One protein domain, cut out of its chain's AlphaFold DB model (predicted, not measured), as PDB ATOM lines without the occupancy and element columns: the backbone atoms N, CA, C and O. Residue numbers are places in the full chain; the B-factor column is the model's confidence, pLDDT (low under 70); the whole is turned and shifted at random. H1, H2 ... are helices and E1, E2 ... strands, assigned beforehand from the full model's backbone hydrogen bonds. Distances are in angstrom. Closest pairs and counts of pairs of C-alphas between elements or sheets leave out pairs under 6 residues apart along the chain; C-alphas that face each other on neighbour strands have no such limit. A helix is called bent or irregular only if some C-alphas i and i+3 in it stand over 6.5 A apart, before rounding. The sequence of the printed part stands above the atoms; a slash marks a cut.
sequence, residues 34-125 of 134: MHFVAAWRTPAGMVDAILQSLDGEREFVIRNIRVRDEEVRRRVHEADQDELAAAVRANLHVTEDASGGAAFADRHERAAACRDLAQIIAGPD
ATOM      1  N   MET A  34     165.252  35.673 167.921       75.62
ATOM      2  CA  MET A  34     165.089  37.027 167.409       75.62
ATOM      3  C   MET A  34     165.195  38.008 168.570       75.62
ATOM      4  O   MET A  34     164.471  37.876 169.559       75.62
ATOM      5  N   HIS A  35     166.077  38.994 168.450       79.94
ATOM      6  CA  HIS A  35     166.284  40.008 169.476       79.94
ATOM      7  C   HIS A  35     165.970  41.387 168.947       79.94
ATOM      8  O   HIS A  35     166.157  41.672 167.769       79.94
ATOM      9  N   PHE A  36     165.534  42.248 169.855       86.88
ATOM     10  CA  PHE A  36     165.409  43.667 169.593       86.88
ATOM     11  C   PHE A  36     166.772  44.267 169.226       86.88
ATOM     12  O   PHE A  36     167.749  44.066 169.948       86.88
ATOM     13  N   VAL A  37     166.818  45.006 168.117       90.69
ATOM     14  CA  VAL A  37     168.008  45.731 167.658       90.69
ATOM     15  C   VAL A  37     167.845  47.217 167.962       90.69
ATOM     16  O   VAL A  37     168.586  47.764 168.775       90.69
ATOM     17  N   ALA A  38     166.842  47.863 167.368       94.19
ATOM     18  CA  ALA A  38     166.558  49.274 167.601       94.19
ATOM     19  C   ALA A  38     165.093  49.612 167.310       94.19
ATOM     20  O   ALA A  38     164.386  48.845 166.655       94.19
ATOM     21  N   ALA A  39     164.665  50.792 167.758       94.56
ATOM     22  CA  ALA A  39     163.392  51.402 167.394       94.56
ATOM     23  C   ALA A  39     163.578  52.889 167.078       94.56
ATOM     24  O   ALA A  39     164.443  53.552 167.654       94.56
ATOM     25  N   TRP A  40     162.739  53.412 166.189       95.31
ATOM     26  CA  TRP A  40     162.746  54.802 165.737       95.31
ATOM     27  C   TRP A  40     161.328  55.370 165.703       95.31
ATOM     28  O   TRP A  40     160.353  54.638 165.571       95.31
ATOM     29  N   ARG A  41     161.216  56.697 165.838       90.81
ATOM     30  CA  ARG A  41     159.935  57.437 165.899       90.81
ATOM     31  C   ARG A  41     159.564  58.167 164.609       90.81
ATOM     32  O   ARG A  41     158.544  58.838 164.538       90.81
ATOM     33  N   THR A  42     160.434  58.102 163.612       89.81
ATOM     34  CA  THR A  42     160.234  58.704 162.292       89.81
ATOM     35  C   THR A  42     160.937  57.821 161.275       89.81
ATOM     36  O   THR A  42     162.050  57.398 161.585       89.81
ATOM     37  N   PRO A  43     160.390  57.587 160.071       79.44
ATOM     38  CA  PRO A  43     161.039  56.742 159.061       79.44
ATOM     39  C   PRO A  43     162.497  57.133 158.763       79.44
ATOM     40  O   PRO A  43     163.362  56.273 158.643       79.44
ATOM     41  N   ALA A  44     162.801  58.436 158.772       85.62
ATOM     42  CA  ALA A  44     164.159  58.955 158.584       85.62
ATOM     43  C   ALA A  44     165.150  58.587 159.713       85.62
ATOM     44  O   ALA A  44     166.352  58.717 159.539       85.62
ATOM     45  N   GLY A  45     164.664  58.129 160.871       89.69
ATOM     46  CA  GLY A  45     165.488  57.795 162.037       89.69
ATOM     47  C   GLY A  45     165.950  56.338 162.092       89.69
ATOM     48  O   GLY A  45     166.643  55.973 163.041       89.69
ATOM     49  N   MET A  46     165.554  55.499 161.125       94.31
ATOM     50  CA  MET A  46     165.884  54.070 161.120       94.31
ATOM     51  C   MET A  46     167.397  53.840 161.126       94.31
ATOM     52  O   MET A  46     167.910  53.154 162.008       94.31
ATOM     53  N   VAL A  47     168.113  54.419 160.160       94.62
ATOM     54  CA  VAL A  47     169.553  54.181 159.971       94.62
ATOM     55  C   VAL A  47     170.336  54.591 161.216       94.62
ATOM     56  O   VAL A  47     171.094  53.784 161.749       94.62
ATOM     57  N   ASP A  48     170.080  55.785 161.751       94.56
ATOM     58  CA  ASP A  48     170.741  56.272 162.964       94.56
ATOM     59  C   ASP A  48     170.495  55.365 164.175       94.56
ATOM     60  O   ASP A  48     171.435  55.033 164.904       94.56
ATOM     61  N   ALA A  49     169.249  54.933 164.386       95.00
ATOM     62  CA  ALA A  49     168.901  54.051 165.496       95.00
ATOM     63  C   ALA A  49     169.620  52.697 165.386       95.00
ATOM     64  O   ALA A  49     170.152  52.188 166.378       95.00
ATOM     65  N   ILE A  50     169.687  52.133 164.176       95.94
ATOM     66  CA  ILE A  50     170.392  50.876 163.921       95.94
ATOM     67  C   ILE A  50     171.892  51.045 164.127       95.94
ATOM     68  O   ILE A  50     172.477  50.269 164.878       95.94
ATOM     69  N   LEU A  51     172.516  52.069 163.544       95.25
ATOM     70  CA  LEU A  51     173.949  52.311 163.712       95.25
ATOM     71  C   LEU A  51     174.316  52.438 165.193       95.25
ATOM     72  O   LEU A  51     175.234  51.759 165.646       95.25
ATOM     73  N   GLN A  52     173.554  53.211 165.971       93.62
ATOM     74  CA  GLN A  52     173.764  53.328 167.419       93.62
ATOM     75  C   GLN A  52     173.648  51.981 168.146       93.62
ATOM     76  O   GLN A  52     174.444  51.705 169.041       93.62
ATOM     77  N   SER A  53     172.698  51.127 167.756       92.12
ATOM     78  CA  SER A  53     172.535  49.789 168.347       92.12
ATOM     79  C   SER A  53     173.648  48.799 167.977       92.12
ATOM     80  O   SER A  53     173.875  47.818 168.689       92.12
ATOM     81  N   LEU A  54     174.335  49.032 166.856       91.69
ATOM     82  CA  LEU A  54     175.462  48.228 166.389       91.69
ATOM     83  C   LEU A  54     176.809  48.778 166.881       91.69
ATOM     84  O   LEU A  54     177.844  48.167 166.621       91.69
ATOM     85  N   ASP A  55     176.833  49.898 167.611       90.44
ATOM     86  CA  ASP A  55     178.073  50.415 168.188       90.44
ATOM     87  C   ASP A  55     178.678  49.390 169.163       90.44
ATOM     88  O   ASP A  55     178.026  48.891 170.082       90.44
ATOM     89  N   GLY A  56     179.943  49.043 168.930       85.94
ATOM     90  CA  GLY A  56     180.642  47.980 169.654       85.94
ATOM     91  C   GLY A  56     180.497  46.576 169.060       85.94
ATOM     92  O   GLY A  56     181.154  45.659 169.558       85.94
ATOM     93  N   GLU A  57     179.723  46.387 167.986       89.44
ATOM     94  CA  GLU A  57     179.743  45.133 167.231       89.44
ATOM     95  C   GLU A  57     181.114  44.871 166.609       89.44
ATOM     96  O   GLU A  57     181.873  45.785 166.273       89.44
ATOM     97  N   ARG A  58     181.440  43.584 166.452       87.50
ATOM     98  CA  ARG A  58     182.801  43.146 166.107       87.50
ATOM     99  C   ARG A  58     183.346  43.830 164.852       87.50
ATOM    100  O   ARG A  58     184.507  44.227 164.860       87.50
ATOM    101  N   GLU A  59     182.549  43.949 163.794       90.75
ATOM    102  CA  GLU A  59     183.019  44.551 162.539       90.75
ATOM    103  C   GLU A  59     183.302  46.048 162.705       90.75
ATOM    104  O   GLU A  59     184.351  46.526 162.281       90.75
ATOM    105  N   PHE A  60     182.418  46.778 163.390       92.31
ATOM    106  CA  PHE A  60     182.621  48.196 163.689       92.31
ATOM    107  C   PHE A  60     183.879  48.404 164.534       92.31
ATOM    108  O   PHE A  60     184.659  49.315 164.271       92.31
ATOM    109  N   VAL A  61     184.141  47.512 165.494       90.75
ATOM    110  CA  VAL A  61     185.386  47.529 166.275       90.75
ATOM    111  C   VAL A  61     186.612  47.291 165.388       90.75
ATOM    112  O   VAL A  61     187.587  48.029 165.513       90.75
ATOM    113  N   ILE A  62     186.577  46.302 164.487       89.19
ATOM    114  CA  ILE A  62     187.698  45.980 163.581       89.19
ATOM    115  C   ILE A  62     187.996  47.146 162.634       89.19
ATOM    116  O   ILE A  62     189.159  47.495 162.445       89.19
ATOM    117  N   ARG A  63     186.958  47.774 162.071       88.88
ATOM    118  CA  ARG A  63     187.094  48.887 161.117       88.88
ATOM    119  C   ARG A  63     187.192  50.264 161.776       88.88
ATOM    120  O   ARG A  63     187.162  51.275 161.081       88.88
ATOM    121  N   ASN A  64     187.307  50.312 163.104       89.75
ATOM    122  CA  ASN A  64     187.339  51.541 163.897       89.75
ATOM    123  C   ASN A  64     186.164  52.500 163.600       89.75
ATOM    124  O   ASN A  64     186.318  53.719 163.576       89.75
ATOM    125  N   ILE A  65     184.976  51.942 163.378       91.06
ATOM    126  CA  ILE A  65     183.738  52.690 163.191       91.06
ATOM    127  C   ILE A  65     183.141  52.941 164.572       91.06
ATOM    128  O   ILE A  65     182.629  52.038 165.232       91.06
ATOM    129  N   ARG A  66     183.224  54.191 165.020       92.25
ATOM    130  CA  ARG A  66     182.583  54.675 166.242       92.25
ATOM    131  C   ARG A  66     181.501  55.658 165.847       92.25
ATOM    132  O   ARG A  66     181.806  56.745 165.381       92.25
ATOM    133  N   VAL A  67     180.238  55.305 166.069       88.81
ATOM    134  CA  VAL A  67     179.081  56.098 165.600       88.81
ATOM    135  C   VAL A  67     179.044  57.508 166.208       88.81
ATOM    136  O   VAL A  67     178.449  58.423 165.650       88.81
ATOM    137  N   ARG A  68     179.720  57.714 167.344       89.25
ATOM    138  CA  ARG A  68     179.857  59.028 167.992       89.25
ATOM    139  C   ARG A  68     180.981  59.895 167.412       89.25
ATOM    140  O   ARG A  68     180.974  61.106 167.640       89.25
ATOM    141  N   ASP A  69     181.923  59.309 166.677       92.75
ATOM    142  CA  ASP A  69     183.027  60.034 166.043       92.75
ATOM    143  C   ASP A  69     182.485  60.979 164.959       92.75
ATOM    144  O   ASP A  69     181.599  60.617 164.185       92.75
ATOM    145  N   GLU A  70     182.991  62.212 164.933       92.69
ATOM    146  CA  GLU A  70     182.590  63.231 163.958       92.69
ATOM    147  C   GLU A  70     182.934  62.800 162.528       92.69
ATOM    148  O   GLU A  70     182.141  63.005 161.613       92.69
ATOM    149  N   GLU A  71     184.078  62.137 162.338       91.12
ATOM    150  CA  GLU A  71     184.495  61.637 161.027       91.12
ATOM    151  C   GLU A  71     183.532  60.561 160.510       91.12
ATOM    152  O   GLU A  71     183.144  60.574 159.343       91.12
ATOM    153  N   VAL A  72     183.103  59.650 161.386       91.31
ATOM    154  CA  VAL A  72     182.136  58.599 161.041       91.31
ATOM    155  C   VAL A  72     180.765  59.203 160.765       91.31
ATOM    156  O   VAL A  72     180.143  58.840 159.773       91.31
ATOM    157  N   ARG A  73     180.306  60.158 161.584       91.88
ATOM    158  CA  ARG A  73     179.042  60.870 161.340       91.88
ATOM    159  C   ARG A  73     179.049  61.597 160.001       91.88
ATOM    160  O   ARG A  73     178.056  61.525 159.281       91.88
ATOM    161  N   ARG A  74     180.168  62.230 159.635       91.88
ATOM    162  CA  ARG A  74     180.320  62.859 158.320       91.88
ATOM    163  C   ARG A  74     180.191  61.831 157.194       91.88
ATOM    164  O   ARG A  74     179.394  62.046 156.293       91.88
ATOM    165  N   ARG A  75     180.878  60.688 157.288       92.25
ATOM    166  CA  ARG A  75     180.777  59.607 156.286       92.25
ATOM    167  C   ARG A  75     179.376  59.020 156.177       92.25
ATOM    168  O   ARG A  75     178.921  58.756 155.076       92.25
ATOM    169  N   VAL A  76     178.684  58.834 157.302       91.94
ATOM    170  CA  VAL A  76     177.285  58.379 157.308       91.94
ATOM    171  C   VAL A  76     176.390  59.391 156.597       91.94
ATOM    172  O   VAL A  76     175.521  58.980 155.841       91.94
ATOM    173  N   HIS A  77     176.606  60.692 156.803       89.75
ATOM    174  CA  HIS A  77     175.836  61.744 156.138       89.75
ATOM    175  C   HIS A  77     176.150  61.873 154.639       89.75
ATOM    176  O   HIS A  77     175.262  62.174 153.850       89.75
ATOM    177  N   GLU A  78     177.409  61.655 154.254       91.50
ATOM    178  CA  GLU A  78     177.869  61.657 152.859       91.50
ATOM    179  C   GLU A  78     177.464  60.381 152.098       91.50
ATOM    180  O   GLU A  78     177.426  60.393 150.868       91.50
ATOM    181  N   ALA A  79     177.166  59.291 152.811       91.31
ATOM    182  CA  ALA A  79     176.708  58.039 152.228       91.31
ATOM    183  C   ALA A  79     175.258  58.126 151.731       91.31
ATOM    184  O   ALA A  79     174.424  58.863 152.270       91.31
ATOM    185  N   ASP A  80     174.953  57.309 150.721       92.12
ATOM    186  CA  ASP A  80     173.599  57.157 150.205       92.12
ATOM    187  C   ASP A  80     172.690  56.556 151.294       92.12
ATOM    188  O   ASP A  80     172.847  55.409 151.725       92.12
ATOM    189  N   GLN A  81     171.740  57.365 151.770       91.38
ATOM    190  CA  GLN A  81     170.796  56.962 152.812       91.38
ATOM    191  C   GLN A  81     169.888  55.822 152.353       91.38
ATOM    192  O   GLN A  81     169.506  54.989 153.178       91.38
ATOM    193  N   ASP A  82     169.570  55.751 151.059       93.38
ATOM    194  CA  ASP A  82     168.755  54.674 150.507       93.38
ATOM    195  C   ASP A  82     169.557  53.369 150.459       93.38
ATOM    196  O   ASP A  82     169.014  52.307 150.774       93.38
ATOM    197  N   GLU A  83     170.860  53.437 150.171       95.19
ATOM    198  CA  GLU A  83     171.764  52.282 150.231       95.19
ATOM    199  C   GLU A  83     171.911  51.753 151.667       95.19
ATOM    200  O   GLU A  83     171.748  50.554 151.915       95.19
ATOM    201  N   LEU A  84     172.135  52.641 152.643       95.12
ATOM    202  CA  LEU A  84     172.184  52.278 154.064       95.12
ATOM    203  C   LEU A  84     170.863  51.649 154.525       95.12
ATOM    204  O   LEU A  84     170.853  50.609 155.194       95.12
ATOM    205  N   ALA A  85     169.735  52.248 154.149       95.31
ATOM    206  CA  ALA A  85     168.416  51.744 154.494       95.31
ATOM    207  C   ALA A  85     168.114  50.391 153.822       95.31
ATOM    208  O   ALA A  85     167.474  49.529 154.435       95.31
ATOM    209  N   ALA A  86     168.586  50.172 152.593       95.00
ATOM    210  CA  ALA A  86     168.483  48.892 151.903       95.00
ATOM    211  C   ALA A  86     169.317  47.807 152.599       95.00
ATOM    212  O   ALA A  86     168.805  46.712 152.831       95.00
ATOM    213  N   ALA A  87     170.551  48.116 153.015       95.44
ATOM    214  CA  ALA A  87     171.407  47.185 153.755       95.44
ATOM    215  C   ALA A  87     170.787  46.755 155.097       95.44
ATOM    216  O   ALA A  87     170.853  45.581 155.472       95.44
ATOM    217  N   VAL A  88     170.124  47.686 155.793       95.44
ATOM    218  CA  VAL A  88     169.340  47.392 157.003       95.44
ATOM    219  C   VAL A  88     168.206  46.412 156.690       95.44
ATOM    220  O   VAL A  88     168.107  45.369 157.334       95.44
ATOM    221  N   ARG A  89     167.368  46.714 155.691       94.81
ATOM    222  CA  ARG A  89     166.188  45.896 155.352       94.81
ATOM    223  C   ARG A  89     166.532  44.541 154.733       94.81
ATOM    224  O   ARG A  89     165.726  43.621 154.820       94.81
ATOM    225  N   ALA A  90     167.706  44.405 154.123       95.38
ATOM    226  CA  ALA A  90     168.177  43.139 153.571       95.38
ATOM    227  C   ALA A  90     168.558  42.123 154.659       95.38
ATOM    228  O   ALA A  90     168.463  40.919 154.431       95.38
ATOM    229  N   ASN A  91     168.995  42.604 155.827       92.38
ATOM    230  CA  ASN A  91     169.570  41.761 156.872       92.38
ATOM    231  C   ASN A  91     168.732  41.691 158.151       92.38
ATOM    232  O   ASN A  91     168.872  40.729 158.898       92.38
ATOM    233  N   LEU A  92     167.906  42.701 158.443       92.38
ATOM    234  CA  LEU A  92     167.134  42.787 159.682       92.38
ATOM    235  C   LEU A  92     165.632  42.659 159.418       92.38
ATOM    236  O   LEU A  92     165.110  43.134 158.410       92.38
ATOM    237  N   HIS A  93     164.915  42.095 160.388       92.00
ATOM    238  CA  HIS A  93     163.456  42.042 160.385       92.00
ATOM    239  C   HIS A  93     162.901  43.392 160.814       92.00
ATOM    240  O   HIS A  93     162.800  43.690 162.005       92.00
ATOM    241  N   VAL A  94     162.573  44.220 159.827       93.00
ATOM    242  CA  VAL A  94     162.065  45.576 160.025       93.00
ATOM    243  C   VAL A  94     160.537  45.585 160.016       93.00
ATOM    244  O   VAL A  94     159.896  45.068 159.104       93.00
ATOM    245  N   THR A  95     159.955  46.207 161.038       91.31
ATOM    246  CA  THR A  95     158.519  46.487 161.153       91.31
ATOM    247  C   THR A  95     158.326  47.997 161.211       91.31
ATOM    248  O   THR A  95     158.926  48.648 162.063       91.31
ATOM    249  N   GLU A  96     157.541  48.567 160.295       89.88
ATOM    250  CA  GLU A  96     157.386  50.022 160.139       89.88
ATOM    251  C   GLU A  96     155.925  50.422 159.915       89.88
ATOM    252  O   GLU A  96     155.165  49.713 159.251       89.88
ATOM    253  N   ASP A  97     155.557  51.589 160.442       86.50
ATOM    254  CA  ASP A  97     154.306  52.296 160.182       86.50
ATOM    255  C   ASP A  97     154.544  53.816 160.027       86.50
ATOM    256  O   ASP A  97     155.677  54.300 159.967       86.50
ATOM    257  N   ALA A  98     153.464  54.600 159.943       82.88
ATOM    258  CA  ALA A  98     153.544  56.056 159.790       82.88
ATOM    259  C   ALA A  98     154.184  56.787 160.993       82.88
ATOM    260  O   ALA A  98     154.557  57.954 160.871       82.88
ATOM    261  N   SER A  99     154.309  56.122 162.143       84.38
ATOM    262  CA  SER A  99     154.817  56.663 163.409       84.38
ATOM    263  C   SER A  99     156.243  56.204 163.731       84.38
ATOM    264  O   SER A  99     156.789  56.601 164.761       84.38
ATOM    265  N   GLY A 100     156.853  55.370 162.883       90.88
ATOM    266  CA  GLY A 100     158.199  54.849 163.085       90.88
ATOM    267  C   GLY A 100     158.278  53.341 162.895       90.88
ATOM    268  O   GLY A 100     157.557  52.770 162.084       90.88
ATOM    269  N   GLY A 101     159.189  52.692 163.614       93.06
ATOM    270  CA  GLY A 101     159.415  51.266 163.439       93.06
ATOM    271  C   GLY A 101     160.375  50.653 164.442       93.06
ATOM    272  O   GLY A 101     160.921  51.329 165.318       93.06
ATOM    273  N   ALA A 102     160.555  49.346 164.308       92.94
ATOM    274  CA  ALA A 102     161.486  48.550 165.088       92.94
ATOM    275  C   ALA A 102     162.138  47.471 164.223       92.94
ATOM    276  O   ALA A 102     161.508  46.922 163.315       92.94
ATOM    277  N   ALA A 103     163.389  47.150 164.545       93.19
ATOM    278  CA  ALA A 103     164.144  46.082 163.912       93.19
ATOM    279  C   ALA A 103     164.470  44.968 164.903       93.19
ATOM    280  O   ALA A 103     164.820  45.219 166.064       93.19
ATOM    281  N   PHE A 104     164.417  43.743 164.397       89.50
ATOM    282  CA  PHE A 104     164.781  42.536 165.116       89.50
ATOM    283  C   PHE A 104     165.765  41.710 164.300       89.50
ATOM    284  O   PHE A 104     165.736  41.743 163.071       89.50
ATOM    285  N   ALA A 105     166.635  40.973 164.976       87.25
ATOM    286  CA  ALA A 105     167.548  40.053 164.320       87.25
ATOM    287  C   ALA A 105     168.079  38.987 165.270       87.25
ATOM    288  O   ALA A 105     168.202  39.198 166.484       87.25
ATOM    289  N   ASP A 106     168.451  37.847 164.701       84.62
ATOM    290  CA  ASP A 106     169.372  36.930 165.351       84.62
ATOM    291  C   ASP A 106     170.831  37.427 165.259       84.62
ATOM    292  O   ASP A 106     171.147  38.490 164.715       84.62
ATOM    293  N   ARG A 107     171.772  36.665 165.830       84.06
ATOM    294  CA  ARG A 107     173.193  37.050 165.809       84.06
ATOM    295  C   ARG A 107     173.782  37.117 164.398       84.06
ATOM    296  O   ARG A 107     174.657  37.946 164.156       84.06
ATOM    297  N   HIS A 108     173.423  36.186 163.524       86.31
ATOM    298  CA  HIS A 108     173.990  36.088 162.183       86.31
ATOM    299  C   HIS A 108     173.509  37.245 161.311       86.31
ATOM    300  O   HIS A 108     174.333  37.876 160.650       86.31
ATOM    301  N   GLU A 109     172.221  37.556 161.400       90.75
ATOM    302  CA  GLU A 109     171.564  38.706 160.776       90.75
ATOM    303  C   GLU A 109     172.171  40.029 161.263       90.75
ATOM    304  O   GLU A 109     172.630  40.840 160.456       90.75
ATOM    305  N   ARG A 110     172.316  40.211 162.586       90.31
ATOM    306  CA  ARG A 110     172.966  41.402 163.168       90.31
ATOM    307  C   ARG A 110     174.410  41.560 162.687       90.31
ATOM    308  O   ARG A 110     174.840  42.659 162.341       90.31
ATOM    309  N   ALA A 111     175.164  40.460 162.634       90.56
ATOM    310  CA  ALA A 111     176.540  40.477 162.152       90.56
ATOM    311  C   ALA A 111     176.631  40.762 160.644       90.56
ATOM    312  O   ALA A 111     177.610  41.362 160.209       90.56
ATOM    313  N   ALA A 112     175.661  40.307 159.846       92.56
ATOM    314  CA  ALA A 112     175.591  40.590 158.415       92.56
ATOM    315  C   ALA A 112     175.274  42.065 158.155       92.56
ATOM    316  O   ALA A 112     176.065  42.727 157.489       92.56
ATOM    317  N   ALA A 113     174.249  42.611 158.816       95.12
ATOM    318  CA  ALA A 113     173.941  44.039 158.765       95.12
ATOM    319  C   ALA A 113     175.155  44.900 159.154       95.12
ATOM    320  O   ALA A 113     175.473  45.876 158.485       95.12
ATOM    321  N   CYS A 114     175.877  44.509 160.208       94.94
ATOM    322  CA  CYS A 114     177.075  45.220 160.647       94.94
ATOM    323  C   CYS A 114     178.188  45.220 159.582       94.94
ATOM    324  O   CYS A 114     178.845  46.241 159.404       94.94
ATOM    325  N   ARG A 115     178.380  44.121 158.838       94.50
ATOM    326  CA  ARG A 115     179.361  44.062 157.737       94.50
ATOM    327  C   ARG A 115     178.984  44.952 156.567       94.50
ATOM    328  O   ARG A 115     179.832  45.710 156.106       94.50
ATOM    329  N   ASP A 116     177.734  44.889 156.134       95.38
ATOM    330  CA  ASP A 116     177.271  45.653 154.977       95.38
ATOM    331  C   ASP A 116     177.291  47.156 155.281       95.38
ATOM    332  O   ASP A 116     177.836  47.947 154.515       95.38
ATOM    333  N   LEU A 117     176.822  47.555 156.467       96.00
ATOM    334  CA  LEU A 117     176.888  48.950 156.907       96.00
ATOM    335  C   LEU A 117     178.335  49.433 157.066       96.00
ATOM    336  O   LEU A 117     178.663  50.546 156.663       96.00
ATOM    337  N   ALA A 118     179.227  48.600 157.610       94.38
ATOM    338  CA  ALA A 118     180.639  48.952 157.735       94.38
ATOM    339  C   ALA A 118     181.316  49.133 156.369       94.38
ATOM    340  O   ALA A 118     182.177  49.999 156.216       94.38
ATOM    341  N   GLN A 119     180.916  48.332 155.382       93.31
ATOM    342  CA  GLN A 119     181.384  48.421 154.006       93.31
ATOM    343  C   GLN A 119     180.942  49.723 153.331       93.31
ATOM    344  O   GLN A 119     181.756  50.349 152.655       93.31
ATOM    345  N   ILE A 120     179.698  50.150 153.548       93.94
ATOM    346  CA  ILE A 120     179.182  51.416 153.011       93.94
ATOM    347  C   ILE A 120     179.888  52.611 153.678       93.94
ATOM    348  O   ILE A 120     180.345  53.523 153.000       93.94
ATOM    349  N   ILE A 121     180.052  52.585 155.006       93.25
ATOM    350  CA  ILE A 121     180.597  53.719 155.779       93.25
ATOM    351  C   ILE A 121     182.115  53.875 155.623       93.25
ATOM    352  O   ILE A 121     182.628  54.993 155.557       93.25
ATOM    353  N   ALA A 122     182.862  52.770 155.654       90.38
ATOM    354  CA  ALA A 122     184.326  52.790 155.677       90.38
ATOM    355  C   ALA A 122     184.969  52.348 154.354       90.38
ATOM    356  O   ALA A 122     186.193  52.413 154.232       90.38
ATOM    357  N   GLY A 123     184.171  51.926 153.370       85.56
ATOM    358  CA  GLY A 123     184.664  51.379 152.112       85.56
ATOM    359  C   GLY A 123     185.162  49.929 152.232       85.56
ATOM    360  O   GLY A 123     184.944  49.270 153.257       85.56
ATOM    361  N   PRO A 124     185.806  49.398 151.170       78.00
ATOM    362  CA  PRO A 124     186.325  48.030 151.133       78.00
ATOM    363  C   PRO A 124     187.298  47.750 152.269       78.00
ATOM    364  O   PRO A 124     188.107  48.599 152.636       78.00
ATOM    365  N   ASP A 125     187.223  46.528 152.801       65.75
ATOM    366  CA  ASP A 125     188.150  46.057 153.824       65.75
ATOM    367  C   ASP A 125     189.601  46.214 153.322       65.75
ATOM    368  O   ASP A 125     189.965  45.597 152.310       65.75
TER     369      ASP A 125
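Overview. This is residues 34 to 125 of the 134 residues of an uncharacterized protein of Chloroflexi bacterium (UniProt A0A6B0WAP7). A three-stranded antiparallel sheet makes one end of the domain, and the helices pack over one of its faces and extend away from it, leaving the other face bare. H1 covers E1 near the middle of the domain, H4 and H5 lie side by side and run opposite ways, and H2 and H3 pack on H5 at the end far from the sheet. The printed part has 92 residues, with five named helices and three named strands in the order E1 H1 H2 H3 H4 E2 E3 H5; the sheet's order is E1 - E3 - E2. The class is mixed, helices and strands, and the whole is compact, with a radius of gyration of the C-alphas of 12.1 A and spans of 33 by 26 by 20 A.

Along the chain. The sheet holds E1, residues 35 to 40, 15.7 A long from C-alpha 35 at (166.284, 40.008, 169.476); E3, residues 100 to 105, 17.5 A; and E2, residues 93 to 97. H1 is residues 43 to 54, 18.3 A, and is irregular, with C-alphas 44 and 47 7.3 A apart. H4 is residues 81 to 91, 15.8 A. H5, residues 107 to 122, is the longest helix, 21.8 A, ending with C-alpha 122 at (184.326, 52.790, 155.677). H2 is residues 58 to 62, and H3 is residues 70 to 78.

Arrangement. Inner strand E3 is antiparallel to E1, with N 37 and O 103 2.9 A apart. E2 and E3 form a hairpin, with N 95 and O 102 2.8 A apart; both pairs are within hydrogen-bond range. The sheet and the helices H1 and H5 on one face of it make two layers. H1 is over E1, with a height over the sheet of 7.1 A, and runs slantwise to the strands, at 38 degrees to E1 on the local plane. H4 only grazes the sheet, with residues 88 to 91. H5 is the hub. It touches H4 at a shallow tilt of 21 degrees, opposite ways; their closest C-alphas, of Asn 91 and Ala 113, are 5.3 A apart. H5 touches H2 with residues 111 to 118 alone, closest at the C-alphas of Glu 59 and Arg 115, 6.1 A. H5 touches H3 with residues 121 to 122 alone, about perpendicular at 88 degrees; the closest C-alphas, of Arg 75 and Ile 121, are 5.9 A apart. H1 touches H4 with residues 46 to 50 alone, at a steep tilt of 60 degrees; the closest C-alphas, of Val 47 and Ala 85, are 6.1 A apart. Every O i to N i+4 pair is within hydrogen-bond range in H2, H3 and H5, against 6 of 8 in H1 and 6 of 7 in H4.

Size, cuts and confidence. The two C-alphas farthest apart, of Ala 98 and Asp 125, are 36.5 A apart. The printed part has no cut and no long link. Mean pLDDT of the printed part is 90.7, and residue 125 is under 70.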